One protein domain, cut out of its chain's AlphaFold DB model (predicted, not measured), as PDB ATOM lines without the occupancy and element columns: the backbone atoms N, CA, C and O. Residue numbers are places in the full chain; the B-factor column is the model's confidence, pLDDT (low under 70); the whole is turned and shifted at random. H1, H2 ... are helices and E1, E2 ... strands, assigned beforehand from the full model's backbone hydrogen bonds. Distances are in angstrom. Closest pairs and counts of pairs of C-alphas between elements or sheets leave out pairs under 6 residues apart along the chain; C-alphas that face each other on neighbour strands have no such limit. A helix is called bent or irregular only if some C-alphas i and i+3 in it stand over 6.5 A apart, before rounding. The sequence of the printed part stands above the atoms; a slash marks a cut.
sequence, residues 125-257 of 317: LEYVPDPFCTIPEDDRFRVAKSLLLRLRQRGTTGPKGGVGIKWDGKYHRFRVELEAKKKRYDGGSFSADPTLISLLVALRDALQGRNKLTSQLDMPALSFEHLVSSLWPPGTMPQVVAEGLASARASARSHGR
ATOM      1  N   LEU A 125      13.719  27.421  15.583       49.44
ATOM      2  CA  LEU A 125      12.996  28.425  16.356       49.44
ATOM      3  C   LEU A 125      13.948  29.310  17.172       49.44
ATOM      4  O   LEU A 125      13.467  30.153  17.911       49.44
ATOM      5  N   GLU A 126      15.275  29.176  17.045       44.28
ATOM      6  CA  GLU A 126      16.201  30.190  17.588       44.28
ATOM      7  C   GLU A 126      15.984  31.550  16.912       44.28
ATOM      8  O   GLU A 126      16.129  32.598  17.534       44.28
ATOM      9  N   TYR A 127      15.517  31.529  15.664       43.41
ATOM     10  CA  TYR A 127      14.742  32.612  15.080       43.41
ATOM     11  C   TYR A 127      13.267  32.246  15.238       43.41
ATOM     12  O   TYR A 127      12.689  31.635  14.344       43.41
ATOM     13  N   VAL A 128      12.646  32.560  16.378       51.03
ATOM     14  CA  VAL A 128      11.184  32.687  16.424       51.03
ATOM     15  C   VAL A 128      10.918  33.914  15.554       51.03
ATOM     16  O   VAL A 128      11.218  35.019  16.010       51.03
ATOM     17  N   PRO A 129      10.447  33.781  14.292       53.50
ATOM     18  CA  PRO A 129       9.955  34.958  13.591       53.50
ATOM     19  C   PRO A 129       8.903  35.555  14.517       53.50
ATOM     20  O   PRO A 129       8.215  34.780  15.192       53.50
ATOM     21  N   ASP A 130       8.795  36.884  14.584       65.25
ATOM     22  CA  ASP A 130       7.702  37.521  15.323       65.25
ATOM     23  C   ASP A 130       6.427  36.677  15.104       65.25
ATOM     24  O   ASP A 130       6.118  36.330  13.958       65.25
ATOM     25  N   PRO A 131       5.764  36.210  16.177       68.38
ATOM     26  CA  PRO A 131       4.703  35.211  16.103       68.38
ATOM     27  C   PRO A 131       3.560  35.589  15.148       68.38
ATOM     28  O   PRO A 131       2.808  34.708  14.714       68.38
ATOM     29  N   PHE A 132       3.459  36.877  14.810       74.75
ATOM     30  CA  PHE A 132       2.499  37.459  13.879       74.75
ATOM     31  C   PHE A 132       3.050  37.689  12.469       74.75
ATOM     32  O   PHE A 132       2.271  37.918  11.543       74.75
ATOM     33  N   CYS A 133       4.364  37.602  12.266       73.62
ATOM     34  CA  CYS A 133       4.960  37.713  10.947       73.62
ATOM     35  C   CYS A 133       4.537  36.557  10.042       73.62
ATOM     36  O   CYS A 133       4.436  35.391  10.434       73.62
ATOM     37  N   THR A 134       4.320  36.916   8.779       79.56
ATOM     38  CA  THR A 134       4.043  35.966   7.706       79.56
ATOM     39  C   THR A 134       5.309  35.165   7.418       79.56
ATOM     40  O   THR A 134       6.346  35.718   7.064       79.56
ATOM     41  N   ILE A 135       5.210  33.850   7.555       79.94
ATOM     42  CA  ILE A 135       6.256  32.881   7.259       79.94
ATOM     43  C   ILE A 135       6.243  32.602   5.745       79.94
ATOM     44  O   ILE A 135       5.186  32.233   5.197       79.94
ATOM     45  N   PRO A 136       7.399  32.728   5.064       80.38
ATOM     46  CA  PRO A 136       7.558  32.336   3.667       80.38
ATOM     47  C   PRO A 136       7.119  30.890   3.432       80.38
ATOM     48  O   PRO A 136       7.344  30.019   4.270       80.38
ATOM     49  N   GLU A 137       6.498  30.614   2.287       76.62
ATOM     50  CA  GLU A 137       5.943  29.289   1.983       76.62
ATOM     51  C   GLU A 137       6.989  28.165   2.090       76.62
ATOM     52  O   GLU A 137       6.721  27.133   2.715       76.62
ATOM     53  N   ASP A 138       8.205  28.424   1.600       74.00
ATOM     54  CA  ASP A 138       9.354  27.513   1.669       74.00
ATOM     55  C   ASP A 138       9.754  27.139   3.108       74.00
ATOM     56  O   ASP A 138      10.263  26.039   3.363       74.00
ATOM     57  N   ASP A 139       9.484  28.028   4.067       79.00
ATOM     58  CA  ASP A 139       9.827  27.855   5.475       79.00
ATOM     59  C   ASP A 139       8.658  27.325   6.313       79.00
ATOM     60  O   ASP A 139       8.891  26.670   7.333       79.00
ATOM     61  N   ARG A 140       7.400  27.472   5.869       81.44
ATOM     62  CA  ARG A 140       6.221  26.941   6.591       81.44
ATOM     63  C   ARG A 140       6.331  25.445   6.847       81.44
ATOM     64  O   ARG A 140       6.061  24.976   7.952       81.44
ATOM     65  N   PHE A 141       6.769  24.684   5.841       84.81
ATOM     66  CA  PHE A 141       6.997  23.247   5.990       84.81
ATOM     67  C   PHE A 141       8.048  22.947   7.067       84.81
ATOM     68  O   PHE A 141       7.893  22.000   7.841       84.81
ATOM     69  N   ARG A 142       9.114  23.752   7.131       82.00
ATOM     70  CA  ARG A 142      10.217  23.576   8.084       82.00
ATOM     71  C   ARG A 142       9.765  23.879   9.508       82.00
ATOM     72  O   ARG A 142      10.001  23.058  10.394       82.00
ATOM     73  N   VAL A 143       9.043  24.983   9.700       83.94
ATOM     74  CA  VAL A 143       8.466  25.375  10.993       83.94
ATOM     75  C   VAL A 143       7.475  24.316  11.477       83.94
ATOM     76  O   VAL A 143       7.636  23.777  12.573       83.94
ATOM     77  N   ALA A 144       6.511  23.915  10.641       86.12
ATOM     78  CA  ALA A 144       5.529  22.888  10.993       86.12
ATOM     79  C   ALA A 144       6.187  21.541  11.345       86.12
ATOM     80  O   ALA A 144       5.799  20.875  12.308       86.12
ATOM     81  N   LYS A 145       7.218  21.138  10.592       84.69
ATOM     82  CA  LYS A 145       7.978  19.916  10.867       84.69
ATOM     83  C   LYS A 145       8.754  20.004  12.183       84.69
ATOM     84  O   LYS A 145       8.779  19.011  12.907       84.69
ATOM     85  N   SER A 146       9.349  21.156  12.495       82.75
ATOM     86  CA  SER A 146      10.047  21.384  13.766       82.75
ATOM     87  C   SER A 146       9.096  21.247  14.957       82.75
ATOM     88  O   SER A 146       9.362  20.472  15.876       82.75
ATOM     89  N   LEU A 147       7.920  21.883  14.889       85.56
ATOM     90  CA  LEU A 147       6.888  21.770  15.925       85.56
ATOM     91  C   LEU A 147       6.456  20.312  16.159       85.56
ATOM     92  O   LEU A 147       6.365  19.857  17.300       85.56
ATOM     93  N   LEU A 148       6.248  19.547  15.083       86.00
ATOM     94  CA  LEU A 148       5.919  18.120  15.179       86.00
ATOM     95  C   LEU A 148       7.067  17.280  15.750       86.00
ATOM     96  O   LEU A 148       6.807  16.261  16.391       86.00
ATOM     97  N   LEU A 149       8.323  17.657  15.503       80.19
ATOM     98  CA  LEU A 149       9.492  16.954  16.027       80.19
ATOM     99  C   LEU A 149       9.641  17.173  17.537       80.19
ATOM    100  O   LEU A 149       9.791  16.193  18.263       80.19
ATOM    101  N   ARG A 150       9.496  18.414  18.018       79.50
ATOM    102  CA  ARG A 150       9.477  18.722  19.461       79.50
ATOM    103  C   ARG A 150       8.373  17.959  20.183       79.50
ATOM    104  O   ARG A 150       8.584  17.381  21.246       79.50
ATOM    105  N   LEU A 151       7.203  17.881  19.552       79.44
ATOM    106  CA  LEU A 151       6.080  17.105  20.064       79.44
ATOM    107  C   LEU A 151       6.386  15.593  20.131       79.44
ATOM    108  O   LEU A 151       5.968  14.934  21.079       79.44
ATOM    109  N   ARG A 152       7.151  15.040  19.172       77.12
ATOM    110  CA  ARG A 152       7.611  13.630  19.183       77.12
ATOM    111  C   ARG A 152       8.608  13.344  20.286       77.12
ATOM    112  O   ARG A 152       8.458  12.340  20.973       77.12
ATOM    113  N   GLN A 153       9.611  14.206  20.438       72.00
ATOM    114  CA  GLN A 153      10.671  14.053  21.440       72.00
ATOM    115  C   GLN A 153      10.106  13.951  22.865       72.00
ATOM    116  O   GLN A 153      10.753  13.394  23.746       72.00
ATOM    117  N   ARG A 154       8.887  14.453  23.090       66.38
ATOM    118  CA  ARG A 154       8.212  14.467  24.392       66.38
ATOM    119  C   ARG A 154       7.062  13.461  24.528       66.38
ATOM    120  O   ARG A 154       6.456  13.401  25.593       66.38
ATOM    121  N   GLY A 155       6.748  12.672  23.499       56.09
ATOM    122  CA  GLY A 155       5.586  11.781  23.532       56.09
ATOM    123  C   GLY A 155       5.552  10.762  22.397       56.09
ATOM    124  O   GLY A 155       4.794  10.900  21.438       56.09
ATOM    125  N   THR A 156       6.357   9.706  22.505       52.94
ATOM    126  CA  THR A 156       6.342   8.563  21.582       52.94
ATOM    127  C   THR A 156       5.288   7.540  21.991       52.94
ATOM    128  O   THR A 156       5.611   6.495  22.548       52.94
ATOM    129  N   THR A 157       4.017   7.809  21.713       52.16
ATOM    130  CA  THR A 157       2.944   6.832  21.966       52.16
ATOM    131  C   THR A 157       1.891   6.869  20.861       52.16
ATOM    132  O   THR A 157       0.780   7.385  20.988       52.16
ATOM    133  N   GLY A 158       2.268   6.281  19.730       45.50
ATOM    134  CA  GLY A 158       1.365   5.844  18.673       45.50
ATOM    135  C   GLY A 158       1.971   4.636  17.961       45.50
ATOM    136  O   GLY A 158       3.198   4.480  17.976       45.50
ATOM    137  N   PRO A 159       1.169   3.738  17.366       39.19
ATOM    138  CA  PRO A 159       1.724   2.573  16.690       39.19
ATOM    139  C   PRO A 159       2.609   3.018  15.522       39.19
ATOM    140  O   PRO A 159       2.261   3.926  14.768       39.19
ATOM    141  N   LYS A 160       3.789   2.391  15.424       48.34
ATOM    142  CA  LYS A 160       4.940   2.794  14.586       48.34
ATOM    143  C   LYS A 160       5.673   4.079  15.023       48.34
ATOM    144  O   LYS A 160       6.389   4.667  14.222       48.34
ATOM    145  N   GLY A 161       5.530   4.512  16.280       51.91
ATOM    146  CA  GLY A 161       6.350   5.585  16.870       51.91
ATOM    147  C   GLY A 161       5.974   7.009  16.441       51.91
ATOM    148  O   GLY A 161       6.762   7.936  16.616       51.91
ATOM    149  N   GLY A 162       4.787   7.204  15.859       62.50
ATOM    150  CA  GLY A 162       4.303   8.514  15.416       62.50
ATOM    151  C   GLY A 162       3.336   9.182  16.403       62.50
ATOM    152  O   GLY A 162       2.570   8.508  17.077       62.50
ATOM    153  N   VAL A 163       3.303  10.520  16.415       73.88
ATOM    154  CA  VAL A 163       2.344  11.367  17.179       73.88
ATOM    155  C   VAL A 163       0.887  11.149  16.742       73.88
ATOM    156  O   VAL A 163      -0.047  11.481  17.468       73.88
ATOM    157  N   GLY A 164       0.684  10.613  15.535       82.38
ATOM    158  CA  GLY A 164      -0.624  10.570  14.880       82.38
ATOM    159  C   GLY A 164      -1.034  11.899  14.249       82.38
ATOM    160  O   GLY A 164      -2.191  12.076  13.900       82.38
ATOM    161  N   ILE A 165      -0.095  12.842  14.118       88.00
ATOM    162  CA  ILE A 165      -0.299  14.148  13.484       88.00
ATOM    163  C   ILE A 165       0.756  14.325  12.394       88.00
ATOM    164  O   ILE A 165       1.948  14.070  12.612       88.00
ATOM    165  N   LYS A 166       0.317  14.750  11.211       90.19
ATOM    166  CA  LYS A 166       1.156  15.006  10.037       90.19
ATOM    167  C   LYS A 166       0.888  16.403   9.500       90.19
ATOM    168  O   LYS A 166      -0.223  16.907   9.612       90.19
ATOM    169  N   TRP A 167       1.898  17.002   8.886       90.81
ATOM    170  CA  TRP A 167       1.732  18.226   8.112       90.81
ATOM    171  C   TRP A 167       1.440  17.875   6.650       90.81
ATOM    172  O   TRP A 167       2.191  17.123   6.028       90.81
ATOM    173  N   ASP A 168       0.348  18.410   6.120       88.38
ATOM    174  CA  ASP A 168      -0.076  18.304   4.728       88.38
ATOM    175  C   ASP A 168       0.326  19.596   4.007       88.38
ATOM    176  O   ASP A 168      -0.375  20.608   4.056       88.38
ATOM    177  N   GLY A 169       1.506  19.562   3.380       85.19
ATOM    178  CA  GLY A 169       2.122  20.738   2.762       85.19
ATOM    179  C   GLY A 169       1.327  21.324   1.599       85.19
ATOM    180  O   GLY A 169       1.430  22.521   1.369       85.19
ATOM    181  N   LYS A 170       0.495  20.521   0.919       86.00
ATOM    182  CA  LYS A 170      -0.324  20.974  -0.215       86.00
ATOM    183  C   LYS A 170      -1.457  21.907   0.217       86.00
ATOM    184  O   LYS A 170      -1.845  22.786  -0.539       86.00
ATOM    185  N   TYR A 171      -2.010  21.681   1.406       87.25
ATOM    186  CA  TYR A 171      -3.162  22.430   1.920       87.25
ATOM    187  C   TYR A 171      -2.827  23.217   3.193       87.25
ATOM    188  O   TYR A 171      -3.739  23.645   3.893       87.25
ATOM    189  N   HIS A 172      -1.537  23.342   3.518       89.00
ATOM    190  CA  HIS A 172      -1.012  24.015   4.709       89.00
ATOM    191  C   HIS A 172      -1.795  23.699   5.993       89.00
ATOM    192  O   HIS A 172      -2.295  24.587   6.686       89.00
ATOM    193  N   ARG A 173      -1.934  22.409   6.306       91.81
ATOM    194  CA  ARG A 173      -2.759  21.957   7.432       91.81
ATOM    195  C   ARG A 173      -2.137  20.806   8.201       91.81
ATOM    196  O   ARG A 173      -1.423  19.975   7.640       91.81
ATOM    197  N   PHE A 174      -2.475  20.708   9.479       92.19
ATOM    198  CA  PHE A 174      -2.198  19.526  10.282       92.19
ATOM    199  C   PHE A 174      -3.329  18.518  10.121       92.19
ATOM    200  O   PHE A 174      -4.497  18.855  10.294       92.19
ATOM    201  N   ARG A 175      -2.995  17.270   9.807       91.25
ATOM    202  CA  ARG A 175      -3.951  16.167   9.727       91.25
ATOM    203  C   ARG A 175      -3.688  15.157  10.828       91.25
ATOM    204  O   ARG A 175      -2.539  14.761  11.046       91.25
ATOM    205  N   VAL A 176      -4.757  14.725  11.483       89.69
ATOM    206  CA  VAL A 176      -4.719  13.699  12.518       89.69
ATOM    207  C   VAL A 176      -5.064  12.350  11.900       89.69
ATOM    208  O   VAL A 176      -6.188  12.122  11.474       89.69
ATOM    209  N   GLU A 177      -4.096  11.445  11.882       88.44
ATOM    210  CA  GLU A 177      -4.269  10.074  11.410       88.44
ATOM    211  C   GLU A 177      -3.639   9.129  12.429       88.44
ATOM    212  O   GLU A 177      -2.416   9.107  12.605       88.44
ATOM    213  N   LEU A 178      -4.474   8.328  13.085       84.31
ATOM    214  CA  LEU A 178      -4.039   7.286  14.005       84.31
ATOM    215  C   LEU A 178      -4.320   5.920  13.396       84.31
ATOM    216  O   LEU A 178      -5.358   5.689  12.787       84.31
ATOM    217  N   GLU A 179      -3.399   4.991  13.586       82.00
ATOM    218  CA  GLU A 179      -3.683   3.573  13.408       82.00
ATOM    219  C   GLU A 179      -3.854   2.990  14.813       82.00
ATOM    220  O   GLU A 179      -3.171   3.421  15.729       82.00
ATOM    221  N   ALA A 180      -4.783   2.073  15.038       79.50
ATOM    222  CA  ALA A 180      -4.900   1.327  16.288       79.50
ATOM    223  C   ALA A 180      -5.619   0.012  15.992       79.50
ATOM    224  O   ALA A 180      -6.590  -0.005  15.238       79.50
ATOM    225  N   LYS A 181      -5.131  -1.108  16.540       80.69
ATOM    226  CA  LYS A 181      -5.724  -2.445  16.321       80.69
ATOM    227  C   LYS A 181      -5.972  -2.758  14.823       80.69
ATOM    228  O   LYS A 181      -7.019  -3.285  14.462       80.69
ATOM    229  N   LYS A 182      -5.013  -2.403  13.949       81.50
ATOM    230  CA  LYS A 182      -5.079  -2.531  12.471       81.50
ATOM    231  C   LYS A 182      -6.204  -1.729  11.786       81.50
ATOM    232  O   LYS A 182      -6.478  -1.945  10.609       81.50
ATOM    233  N   LYS A 183      -6.846  -0.793  12.490       82.81
ATOM    234  CA  LYS A 183      -7.824   0.156  11.938       82.81
ATOM    235  C   LYS A 183      -7.222   1.554  11.885       82.81
ATOM    236  O   LYS A 183      -6.423   1.915  12.746       82.81
ATOM    237  N   ARG A 184      -7.599   2.335  10.874       84.69
ATOM    238  CA  ARG A 184      -7.226   3.750  10.754       84.69
ATOM    239  C   ARG A 184      -8.363   4.630  11.257       84.69
ATOM    240  O   ARG A 184      -9.521   4.368  10.948       84.69
ATOM    241  N   TYR A 185      -8.000   5.666  11.992       85.12
ATOM    242  CA  TYR A 185      -8.884   6.657  12.578       85.12
ATOM    243  C   TYR A 185      -8.445   8.037  12.098       85.12
ATOM    244  O   TYR A 185      -7.256   8.364  12.136       85.12
ATOM    245  N   ASP A 186      -9.413   8.825  11.646       88.75
ATOM    246  CA  ASP A 186      -9.217  10.210  11.229       88.75
ATOM    247  C   ASP A 186      -9.724  11.133  12.340       88.75
ATOM    248  O   ASP A 186     -10.854  10.990  12.811       88.75
ATOM    249  N   GLY A 187      -8.858  12.033  12.804       83.56
ATOM    250  CA  GLY A 187      -9.168  12.994  13.867       83.56
ATOM    251  C   GLY A 187      -9.435  14.401  13.349       83.56
ATOM    252  O   GLY A 187      -9.564  15.324  14.155       83.56
ATOM    253  N   GLY A 188      -9.487  14.572  12.028       89.75
ATOM    254  CA  GLY A 188      -9.732  15.837  11.360       89.75
ATOM    255  C   GLY A 188      -8.485  16.453  10.728       89.75
ATOM    256  O   GLY A 188      -7.352  15.978  10.850       89.75
ATOM    257  N   SER A 189      -8.725  17.555  10.020       90.25
ATOM    258  CA  SER A 189      -7.703  18.374   9.374       90.25
ATOM    259  C   SER A 189      -7.866  19.832   9.799       90.25
ATOM    260  O   SER A 189      -8.973  20.357   9.763       90.25
ATOM    261  N   PHE A 190      -6.762  20.478  10.167       91.62
ATOM    262  CA  PHE A 190      -6.732  21.794  10.802       91.62
ATOM    263  C   PHE A 190      -5.787  22.707  10.027       91.62
ATOM    264  O   PHE A 190      -4.566  22.532  10.073       91.62
ATOM    265  N   SER A 191      -6.359  23.623   9.249       89.25
ATOM    266  CA  SER A 191      -5.606  24.563   8.416       89.25
ATOM    267  C   SER A 191      -4.910  25.621   9.258       89.25
ATOM    268  O   SER A 191      -5.426  26.036  10.293       89.25
ATOM    269  N   ALA A 192      -3.740  26.052   8.795       86.00
ATOM    270  CA  ALA A 192      -2.977  27.119   9.412       86.00
ATOM    271  C   ALA A 192      -2.709  28.225   8.393       86.00
ATOM    272  O   ALA A 192      -2.224  27.966   7.291       86.00
ATOM    273  N   ASP A 193      -2.963  29.462   8.807       86.69
ATOM    274  CA  ASP A 193      -2.498  30.646   8.090       86.69
ATOM    275  C   ASP A 193      -0.962  30.719   8.087       86.69
ATOM    276  O   ASP A 193      -0.308  29.993   8.842       86.69
ATOM    277  N   PRO A 194      -0.347  31.589   7.269       82.69
ATOM    278  CA  PRO A 194       1.103  31.760   7.216       82.69
ATOM    279  C   PRO A 194       1.827  32.195   8.496       82.69
ATOM    280  O   PRO A 194       2.995  32.528   8.387       82.69
ATOM    281  N   THR A 195       1.222  32.271   9.676       82.31
ATOM    282  CA  THR A 195       1.890  32.813  10.871       82.31
ATOM    283  C   THR A 195       2.323  31.705  11.830       82.31
ATOM    284  O   THR A 195       1.842  30.570  11.787       82.31
ATOM    285  N   LEU A 196       3.270  32.002  12.723       83.25
ATOM    286  CA  LEU A 196       3.669  31.021  13.735       83.25
ATOM    287  C   LEU A 196       2.521  30.771  14.721       83.25
ATOM    288  O   LEU A 196       2.282  29.629  15.118       83.25
ATOM    289  N   ILE A 197       1.785  31.823  15.090       82.31
ATOM    290  CA  ILE A 197       0.638  31.711  15.993       82.31
ATOM    291  C   ILE A 197      -0.464  30.820  15.400       82.31
ATOM    292  O   ILE A 197      -0.977  29.952  16.108       82.31
ATOM    293  N   SER A 198      -0.784  30.947  14.108       85.00
ATOM    294  CA  SER A 198      -1.786  30.092  13.456       85.00
ATOM    295  C   SER A 198      -1.314  28.643  13.352       85.00
ATOM    296  O   SER A 198      -2.108  27.736  13.593       85.00
ATOM    297  N   LEU A 199      -0.027  28.400  13.075       88.12
ATOM    298  CA  LEU A 199       0.553  27.054  13.097       88.12
ATOM    299  C   LEU A 199       0.431  26.411  14.482       88.12
ATOM    300  O   LEU A 199       0.076  25.237  14.585       88.12
ATOM    301  N   LEU A 200       0.676  27.168  15.552       87.38
ATOM    302  CA  LEU A 200       0.532  26.682  16.927       87.38
ATOM    303  C   LEU A 200      -0.923  26.409  17.304       87.38
ATOM    304  O   LEU A 200      -1.204  25.402  17.955       87.38
ATOM    305  N   VAL A 201      -1.850  27.273  16.885       85.31
ATOM    306  CA  VAL A 201      -3.293  27.086  17.098       85.31
ATOM    307  C   VAL A 201      -3.785  25.845  16.353       85.31
ATOM    308  O   VAL A 201      -4.374  24.960  16.971       85.31
ATOM    309  N   ALA A 202      -3.455  25.711  15.070       89.38
ATOM    310  CA  ALA A 202      -3.836  24.554  14.267       89.38
ATOM    311  C   ALA A 202      -3.233  23.248  14.812       89.38
ATOM    312  O   ALA A 202      -3.907  22.217  14.856       89.38
ATOM    313  N   LEU A 203      -1.982  23.278  15.286       90.25
ATOM    314  CA  LEU A 203      -1.353  22.123  15.926       90.25
ATOM    315  C   LEU A 203      -2.019  21.769  17.262       90.25
ATOM    316  O   LEU A 203      -2.180  20.587  17.570       90.25
ATOM    317  N   ARG A 204      -2.425  22.766  18.053       88.88
ATOM    318  CA  ARG A 204      -3.188  22.547  19.288       88.88
ATOM    319  C   ARG A 204      -4.525  21.877  19.004       88.88
ATOM    320  O   ARG A 204      -4.880  20.932  19.707       88.88
ATOM    321  N   ASP A 205      -5.246  22.334  17.989       87.69
ATOM    322  CA  ASP A 205      -6.546  21.769  17.628       87.69
ATOM    323  C   ASP A 205      -6.391  20.342  17.078       87.69
ATOM    324  O   ASP A 205      -7.121  19.437  17.489       87.69
ATOM    325  N   ALA A 206      -5.348  20.093  16.277       89.81
ATOM    326  CA  ALA A 206      -4.963  18.748  15.856       89.81
ATOM    327  C   ALA A 206      -4.624  17.839  17.049       89.81
ATOM    328  O   ALA A 206      -5.051  16.686  17.101       89.81
ATOM    329  N   LEU A 207      -3.909  18.353  18.050       89.12
ATOM    330  CA  LEU A 207      -3.626  17.630  19.290       89.12
ATOM    331  C   LEU A 207      -4.890  17.308  20.085       89.12
ATOM    332  O   LEU A 207      -5.016  16.200  20.604       89.12
ATOM    333  N   GLN A 208      -5.848  18.230  20.156       88.44
ATOM    334  CA  GLN A 208      -7.140  17.972  20.790       88.44
ATOM    335  C   GLN A 208      -7.942  16.912  20.030       88.44
ATOM    336  O   GLN A 208      -8.489  16.007  20.662       88.44
ATOM    337  N   GLY A 209      -7.982  16.979  18.696       85.94
ATOM    338  CA  GLY A 209      -8.604  15.954  17.851       85.94
ATOM    339  C   GLY A 209      -7.970  14.579  18.064       85.94
ATOM    340  O   GLY A 209      -8.665  13.596  18.322       85.94
ATOM    341  N   ARG A 210      -6.634  14.526  18.083       88.94
ATOM    342  CA  ARG A 210      -5.853  13.323  18.401       88.94
ATOM    343  C   ARG A 210      -6.182  12.794  19.793       88.94
ATOM    344  O   ARG A 210      -6.424  11.603  19.935       88.94
ATOM    345  N   ASN A 211      -6.216  13.654  20.810       88.12
ATOM    346  CA  ASN A 211      -6.454  13.238  22.192       88.12
ATOM    347  C   ASN A 211      -7.871  12.692  22.422       88.12
ATOM    348  O   ASN A 211      -8.034  11.736  23.178       88.12
ATOM    349  N   LYS A 212      -8.876  13.248  21.730       88.12
ATOM    350  CA  LYS A 212     -10.249  12.715  21.722       88.12
ATOM    351  C   LYS A 212     -10.324  11.322  21.099       88.12
ATOM    352  O   LYS A 212     -11.058  10.472  21.591       88.12
ATOM    353  N   LEU A 213      -9.569  11.076  20.028       85.88
ATOM    354  CA  LEU A 213      -9.478   9.734  19.454       85.88
ATOM    355  C   LEU A 213      -8.761   8.781  20.404       85.88
ATOM    356  O   LEU A 213      -9.225   7.670  20.628       85.88
ATOM    357  N   THR A 214      -7.649   9.203  21.001       85.50
ATOM    358  CA  THR A 214      -6.883   8.318  21.877       85.50
ATOM    359  C   THR A 214      -7.609   7.947  23.157       85.50
ATOM    360  O   THR A 214      -7.434   6.823  23.609       85.50
ATOM    361  N   SER A 215      -8.481   8.809  23.693       85.38
ATOM    362  CA  SER A 215      -9.328   8.440  24.835       85.38
ATOM    363  C   SER A 215     -10.325   7.326  24.501       85.38
ATOM    364  O   SER A 215     -10.705   6.576  25.386       85.38
ATOM    365  N   GLN A 216     -10.741   7.194  23.236       85.62
ATOM    366  CA  GLN A 216     -11.600   6.091  22.778       85.62
ATOM    367  C   GLN A 216     -10.809   4.808  22.472       85.62
ATOM    368  O   GLN A 216     -11.394   3.745  22.283       85.62
ATOM    369  N   LEU A 217      -9.483   4.918  22.360       82.12
ATOM    370  CA  LEU A 217      -8.581   3.849  21.929       82.12
ATOM    371  C   LEU A 217      -7.648   3.372  23.052       82.12
ATOM    372  O   LEU A 217      -6.716   2.622  22.764       82.12
ATOM    373  N   ASP A 218      -7.882   3.810  24.295       81.38
ATOM    374  CA  ASP A 218      -7.034   3.564  25.473       81.38
ATOM    375  C   ASP A 218      -5.557   3.926  25.245       81.38
ATOM    376  O   ASP A 218      -4.631   3.241  25.679       81.38
ATOM    377  N   MET A 219      -5.325   5.021  24.520       79.56
ATOM    378  CA  MET A 219      -3.995   5.541  24.224       79.56
ATOM    379  C   MET A 219      -3.713   6.803  25.058       79.56
ATOM    380  O   MET A 219      -4.607   7.629  25.257       79.56
ATOM    381  N   PRO A 220      -2.468   7.012  25.515       80.31
ATOM    382  CA  PRO A 220      -2.126   8.154  26.358       80.31
ATOM    383  C   PRO A 220      -2.244   9.467  25.586       80.31
ATOM    384  O   PRO A 220      -1.847   9.551  24.419       80.31
ATOM    385  N   ALA A 221      -2.781  10.493  26.245       81.50
ATOM    386  CA  ALA A 221      -2.912  11.840  25.707       81.50
ATOM    387  C   ALA A 221      -1.559  12.570  25.661       81.50
ATOM    388  O   ALA A 221      -0.671  12.320  26.474       81.50
ATOM    389  N   LEU A 222      -1.421  13.502  24.721       82.06
ATOM    390  CA  LEU A 222      -0.264  14.391  24.617       82.06
ATOM    391  C   LEU A 222      -0.614  15.785  25.141       82.06
ATOM    392  O   LEU A 222      -1.686  16.308  24.837       82.06
ATOM    393  N   SER A 223       0.291  16.410  25.893       80.31
ATOM    394  CA  SER A 223       0.082  17.767  26.411       80.31
ATOM    395  C   SER A 223       0.629  18.823  25.452       80.31
ATOM    396  O   SER A 223       1.789  18.778  25.046       80.31
ATOM    397  N   PHE A 224      -0.206  19.813  25.130       79.81
ATOM    398  CA  PHE A 224       0.212  20.994  24.371       79.81
ATOM    399  C   PHE A 224       1.062  21.956  25.213       79.81
ATOM    400  O   PHE A 224       1.940  22.629  24.683       79.81
ATOM    401  N   GLU A 225       0.843  22.012  26.527       77.50
ATOM    402  CA  GLU A 225       1.549  22.941  27.420       77.50
ATOM    403  C   GLU A 225       3.051  22.652  27.464       77.50
ATOM    404  O   GLU A 225       3.862  23.576  27.480       77.50
ATOM    405  N   HIS A 226       3.428  21.377  27.374       70.56
ATOM    406  CA  HIS A 226       4.828  20.960  27.281       70.56
ATOM    407  C   HIS A 226       5.485  21.350  25.954       70.56
ATOM    408  O   HIS A 226       6.676  21.649  25.927       70.56
ATOM    409  N   LEU A 227       4.719  21.398  24.858       75.06
ATOM    410  CA  LEU A 227       5.228  21.932  23.598       75.06
ATOM    411  C   LEU A 227       5.506  23.430  23.745       75.06
ATOM    412  O   LEU A 227       6.608  23.870  23.447       75.06
ATOM    413  N   VAL A 228       4.546  24.202  24.259       73.94
ATOM    414  CA  VAL A 228       4.687  25.660  24.424       73.94
ATOM    415  C   VAL A 228       5.849  26.020  25.349       73.94
ATOM    416  O   VAL A 228       6.667  26.862  25.001       73.94
ATOM    417  N   SER A 229       5.984  25.335  26.482       69.56
ATOM    418  CA  SER A 229       7.100  25.547  27.418       69.56
ATOM    419  C   SER A 229       8.460  25.089  26.881       69.56
ATOM    420  O   SER A 229       9.488  25.483  27.419       69.56
ATOM    421  N   SER A 230       8.498  24.293  25.806       68.88
ATOM    422  CA  SER A 230       9.749  24.016  25.087       68.88
ATOM    423  C   SER A 230      10.126  25.125  24.103       68.88
ATOM    424  O   SER A 230      11.298  25.281  23.784       68.88
ATOM    425  N   LEU A 231       9.140  25.868  23.589       69.75
ATOM    426  CA  LEU A 231       9.342  26.943  22.613       69.75
ATOM    427  C   LEU A 231       9.828  28.232  23.277       69.75
ATOM    428  O   LEU A 231      10.576  28.982  22.660       69.75
ATOM    429  N   TRP A 232       9.421  28.463  24.527       68.31
ATOM    430  CA  TRP A 232       9.815  29.627  25.311       68.31
ATOM    431  C   TRP A 232      10.264  29.210  26.712       68.31
ATOM    432  O   TRP A 232       9.547  28.445  27.362       68.31
ATOM    433  N   PRO A 233      11.393  29.746  27.217       61.66
ATOM    434  CA  PRO A 233      11.746  29.642  28.626       61.66
ATOM    435  C   PRO A 233      10.576  30.038  29.551       61.66
ATOM    436  O   PRO A 233       9.771  30.911  29.191       61.66
ATOM    437  N   PRO A 234      10.478  29.461  30.762       57.53
ATOM    438  CA  PRO A 234       9.435  29.814  31.722       57.53
ATOM    439  C   PRO A 234       9.388  31.332  31.948       57.53
ATOM    440  O   PRO A 234      10.412  31.953  32.211       57.53
ATOM    441  N   GLY A 235       8.208  31.941  31.806       57.91
ATOM    442  CA  GLY A 235       8.019  33.386  32.003       57.91
ATOM    443  C   GLY A 235       8.441  34.289  30.835       57.91
ATOM    444  O   GLY A 235       8.206  35.489  30.904       57.91
ATOM    445  N   THR A 236       9.003  33.742  29.752       60.56
ATOM    446  CA  THR A 236       9.380  34.520  28.548       60.56
ATOM    447  C   THR A 236       8.397  34.384  27.390       60.56
ATOM    448  O   THR A 236       8.618  34.966  26.329       60.56
ATOM    449  N   MET A 237       7.303  33.634  27.571       62.91
ATOM    450  CA  MET A 237       6.243  33.574  26.568       62.91
ATOM    451  C   MET A 237       5.714  34.997  26.353       62.91
ATOM    452  O   MET A 237       5.187  35.578  27.306       62.91
ATOM    453  N   PRO A 238       5.852  35.577  25.146       58.53
ATOM    454  CA  PRO A 238       5.444  36.953  24.929       58.53
ATOM    455  C   PRO A 238       3.970  37.099  25.295       58.53
ATOM    456  O   PRO A 238       3.145  36.283  24.879       58.53
ATOM    457  N   GLN A 239       3.623  38.129  26.065       59.00
ATOM    458  CA  GLN A 239       2.236  38.397  26.456       59.00
ATOM    459  C   GLN A 239       1.323  38.473  25.223       59.00
ATOM    460  O   GLN A 239       0.219  37.939  25.225       59.00
ATOM    461  N   VAL A 240       1.864  38.975  24.111       53.12
ATOM    462  CA  VAL A 240       1.215  39.005  22.798       53.12
ATOM    463  C   VAL A 240       0.938  37.600  22.241       53.12
ATOM    464  O   VAL A 240      -0.091  37.394  21.624       53.12
ATOM    465  N   VAL A 241       1.775  36.587  22.493       58.06
ATOM    466  CA  VAL A 241       1.484  35.179  22.140       58.06
ATOM    467  C   VAL A 241       0.384  34.613  23.030       58.06
ATOM    468  O   VAL A 241      -0.464  33.872  22.542       58.06
ATOM    469  N   ALA A 242       0.354  34.974  24.317       61.84
ATOM    470  CA  ALA A 242      -0.712  34.574  25.240       61.84
ATOM    471  C   ALA A 242      -2.066  35.162  24.817       61.84
ATOM    472  O   ALA A 242      -3.063  34.442  24.723       61.84
ATOM    473  N   GLU A 243      -2.070  36.453  24.495       61.88
ATOM    474  CA  GLU A 243      -3.212  37.215  23.999       61.88
ATOM    475  C   GLU A 243      -3.592  36.805  22.576       61.88
ATOM    476  O   GLU A 243      -4.770  36.679  22.278       61.88
ATOM    477  N   GLY A 244      -2.626  36.491  21.715       57.31
ATOM    478  CA  GLY A 244      -2.826  35.965  20.366       57.31
ATOM    479  C   GLY A 244      -3.422  34.560  20.387       57.31
ATOM    480  O   GLY A 244      -4.368  34.287  19.659       57.31
ATOM    481  N   LEU A 245      -2.969  33.684  21.289       62.97
ATOM    482  CA  LEU A 245      -3.611  32.394  21.561       62.97
ATOM    483  C   LEU A 245      -5.016  32.587  22.140       62.97
ATOM    484  O   LEU A 245      -5.916  31.821  21.801       62.97
ATOM    485  N   ALA A 246      -5.233  33.582  23.003       61.38
ATOM    486  CA  ALA A 246      -6.551  33.907  23.554       61.38
ATOM    487  C   ALA A 246      -7.504  34.510  22.502       61.38
ATOM    488  O   ALA A 246      -8.679  34.148  22.462       61.38
ATOM    489  N   SER A 247      -6.997  35.353  21.606       54.62
ATOM    490  CA  SER A 247      -7.722  36.015  20.519       54.62
ATOM    491  C   SER A 247      -8.004  35.054  19.365       54.62
ATOM    492  O   SER A 247      -9.123  35.004  18.861       54.62
ATOM    493  N   ALA A 248      -7.060  34.175  19.024       52.44
ATOM    494  CA  ALA A 248      -7.290  33.053  18.119       52.44
ATOM    495  C   ALA A 248      -8.284  32.048  18.722       52.44
ATOM    496  O   ALA A 248      -9.166  31.573  18.016       52.44
ATOM    497  N   ARG A 249      -8.240  31.782  20.041       56.41
ATOM    498  CA  ARG A 249      -9.298  31.024  20.745       56.41
ATOM    499  C   ARG A 249     -10.656  31.719  20.637       56.41
ATOM    500  O   ARG A 249     -11.657  31.032  20.459       56.41
ATOM    501  N   ALA A 250     -10.715  33.044  20.761       51.44
ATOM    502  CA  ALA A 250     -11.949  33.815  20.625       51.44
ATOM    503  C   ALA A 250     -12.464  33.822  19.174       51.44
ATOM    504  O   ALA A 250     -13.663  33.659  18.964       51.44
ATOM    505  N   SER A 251     -11.566  33.902  18.192       47.94
ATOM    506  CA  SER A 251     -11.872  33.893  16.756       47.94
ATOM    507  C   SER A 251     -12.282  32.510  16.251       47.94
ATOM    508  O   SER A 251     -13.269  32.387  15.537       47.94
ATOM    509  N   ALA A 252     -11.618  31.440  16.693       46.31
ATOM    510  CA  ALA A 252     -12.036  30.065  16.418       46.31
ATOM    511  C   ALA A 252     -13.386  29.743  17.081       46.31
ATOM    512  O   ALA A 252     -14.209  29.029  16.512       46.31
ATOM    513  N   ARG A 253     -13.665  30.310  18.265       47.34
ATOM    514  CA  ARG A 253     -14.988  30.214  18.906       47.34
ATOM    515  C   ARG A 253     -16.044  31.061  18.204       47.34
ATOM    516  O   ARG A 253     -17.186  30.624  18.164       47.34
ATOM    517  N   SER A 254     -15.700  32.228  17.658       41.28
ATOM    518  CA  SER A 254     -16.639  33.066  16.906       41.28
ATOM    519  C   SER A 254     -16.951  32.468  15.531       41.28
ATOM    520  O   SER A 254     -18.118  32.441  15.157       41.28
ATOM    521  N   HIS A 255     -15.968  31.862  14.857       41.16
ATOM    522  CA  HIS A 255     -16.160  31.074  13.629       41.16
ATOM    523  C   HIS A 255     -16.858  29.733  13.901       41.16
ATOM    524  O   HIS A 255     -17.602  29.236  13.067       41.16
ATOM    525  N   GLY A 256     -16.691  29.165  15.098       37.75
ATOM    526  CA  GLY A 256     -17.454  27.999  15.552       37.75
ATOM    527  C   GLY A 256     -18.888  28.314  16.000       37.75
ATOM    528  O   GLY A 256     -19.662  27.384  16.221       37.75
ATOM    529  N   ARG A 257     -19.260  29.596  16.157       38.56
ATOM    530  CA  ARG A 257     -20.610  30.024  16.589       38.56
ATOM    531  C   ARG A 257     -21.366  30.893  15.589       38.56
ATOM    532  O   ARG A 257     -22.575  31.029  15.751       38.56
TER     533      ARG A 257
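Overview. This is residues 125 to 257 of the 317 residues of the protein "Hypothetical protein" of Vitrella brassicaformis (UniProt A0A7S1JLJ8). A strongly twisted sheet of three strands, E1, E2 and E3, is a wall with helices over one face: the long helix H2 lies over E2 and E3, and H1 lies over the edge strand E1. The short helix H3 packs on H1 on the side of the helices away from the sheet, and H4 meets the first part of H2 at a steep angle, apart from the sheet. The printed part has 133 residues, with four named helices and three named strands in the order H1, E1, E2, E3, H2, H3, H4; the sheet has the order E1, E2, E3 and is antiparallel throughout. The class is mixed, helices and strands. The whole is compact, with a radius of gyration of the C-alphas of 14.7 A, and spans 42 by 34 by 30 A.

Along the chain. Residues 125 to 136 hold no named element, and their C-alphas lie 14 to 19 A from the mean of all C-alphas. H1, residues 137 to 153, begins with C-alpha 137 at (5.943, 29.289, 1.983) and measures 25.2 A from first to last C-alpha. It is irregular, but only just: C-alphas 138 and 141 are 6.51 A apart. The strands are E1, residues 165 to 168, E2, residues 173 to 180, 22.6 A long, and E3, residues 183 to 191, 24.8 A long. H2, residues 196 to 216, is the longest helix, 30.6 A from C-alpha 196 at (3.669, 31.021, 13.735) to C-alpha 216. H3 is residues 224 to 231, 11.0 A long. H4, residues 239 to 255, measures 23.6 A and ends with C-alpha 255 at (-16.160, 31.074, 13.629).

Arrangement. The sheet is a meander, each strand the antiparallel neighbour of the one before, and only just strongly twisted, its C-alphas lying up to 4.0 A off the best plane. E1 and E2 form a hairpin, their directions at 139 degrees, with N 166 and O 175 at 2.9 A. E2 and E3 form a hairpin at 167 degrees, with N 174 and O 190 at 2.8 A and N 185 and O 178 at 2.8 A. H1 and H2 lie on the same face of the sheet, an arrangement in two layers, one of strands and one of helices. H2 has a height over the sheet of 8.1 A and runs along the strands, at 21 degrees to E3 on the local plane; its closest C-alphas to E3 are those of Gly 209 and Gly 187, 5.0 A apart. H1 lies over E1 at a height over the sheet of 9.5 A, and the closest C-alphas are those of Ala 144 and Trp 167, 6.7 A apart. H1 and H2 are close but not clearly touching, with C-alphas 144 and 199 closest at 6.8 A. With residues 147 to 151 alone H1 touches H3, at a steep tilt of 66 degrees, C-alphas 151 and 227 being closest at 6.0 A. H2 touches H4 with residues 197 to 201 alone, at a steep tilt of 62 degrees; the closest C-alphas are those of Val 201 and Leu 245, 6.9 A apart. H3 and H4 are apart. In H3 and H4 every O i to N i+4 pair is within hydrogen-bond range; in H1 11 of 13 are, and in H2 16 of 17.

Size, cuts and confidence. The C-alphas farthest apart, those of Lys 182 and Gln 239, are 43.9 A from each other. The printed part has no cut. The link from H1 to E1, 11 residues, is long. The mean pLDDT of the printed part is 74.1, and residues 125 to 131, 154 to 162 and 229 to 257 are under 70; H4 has a mean of 54.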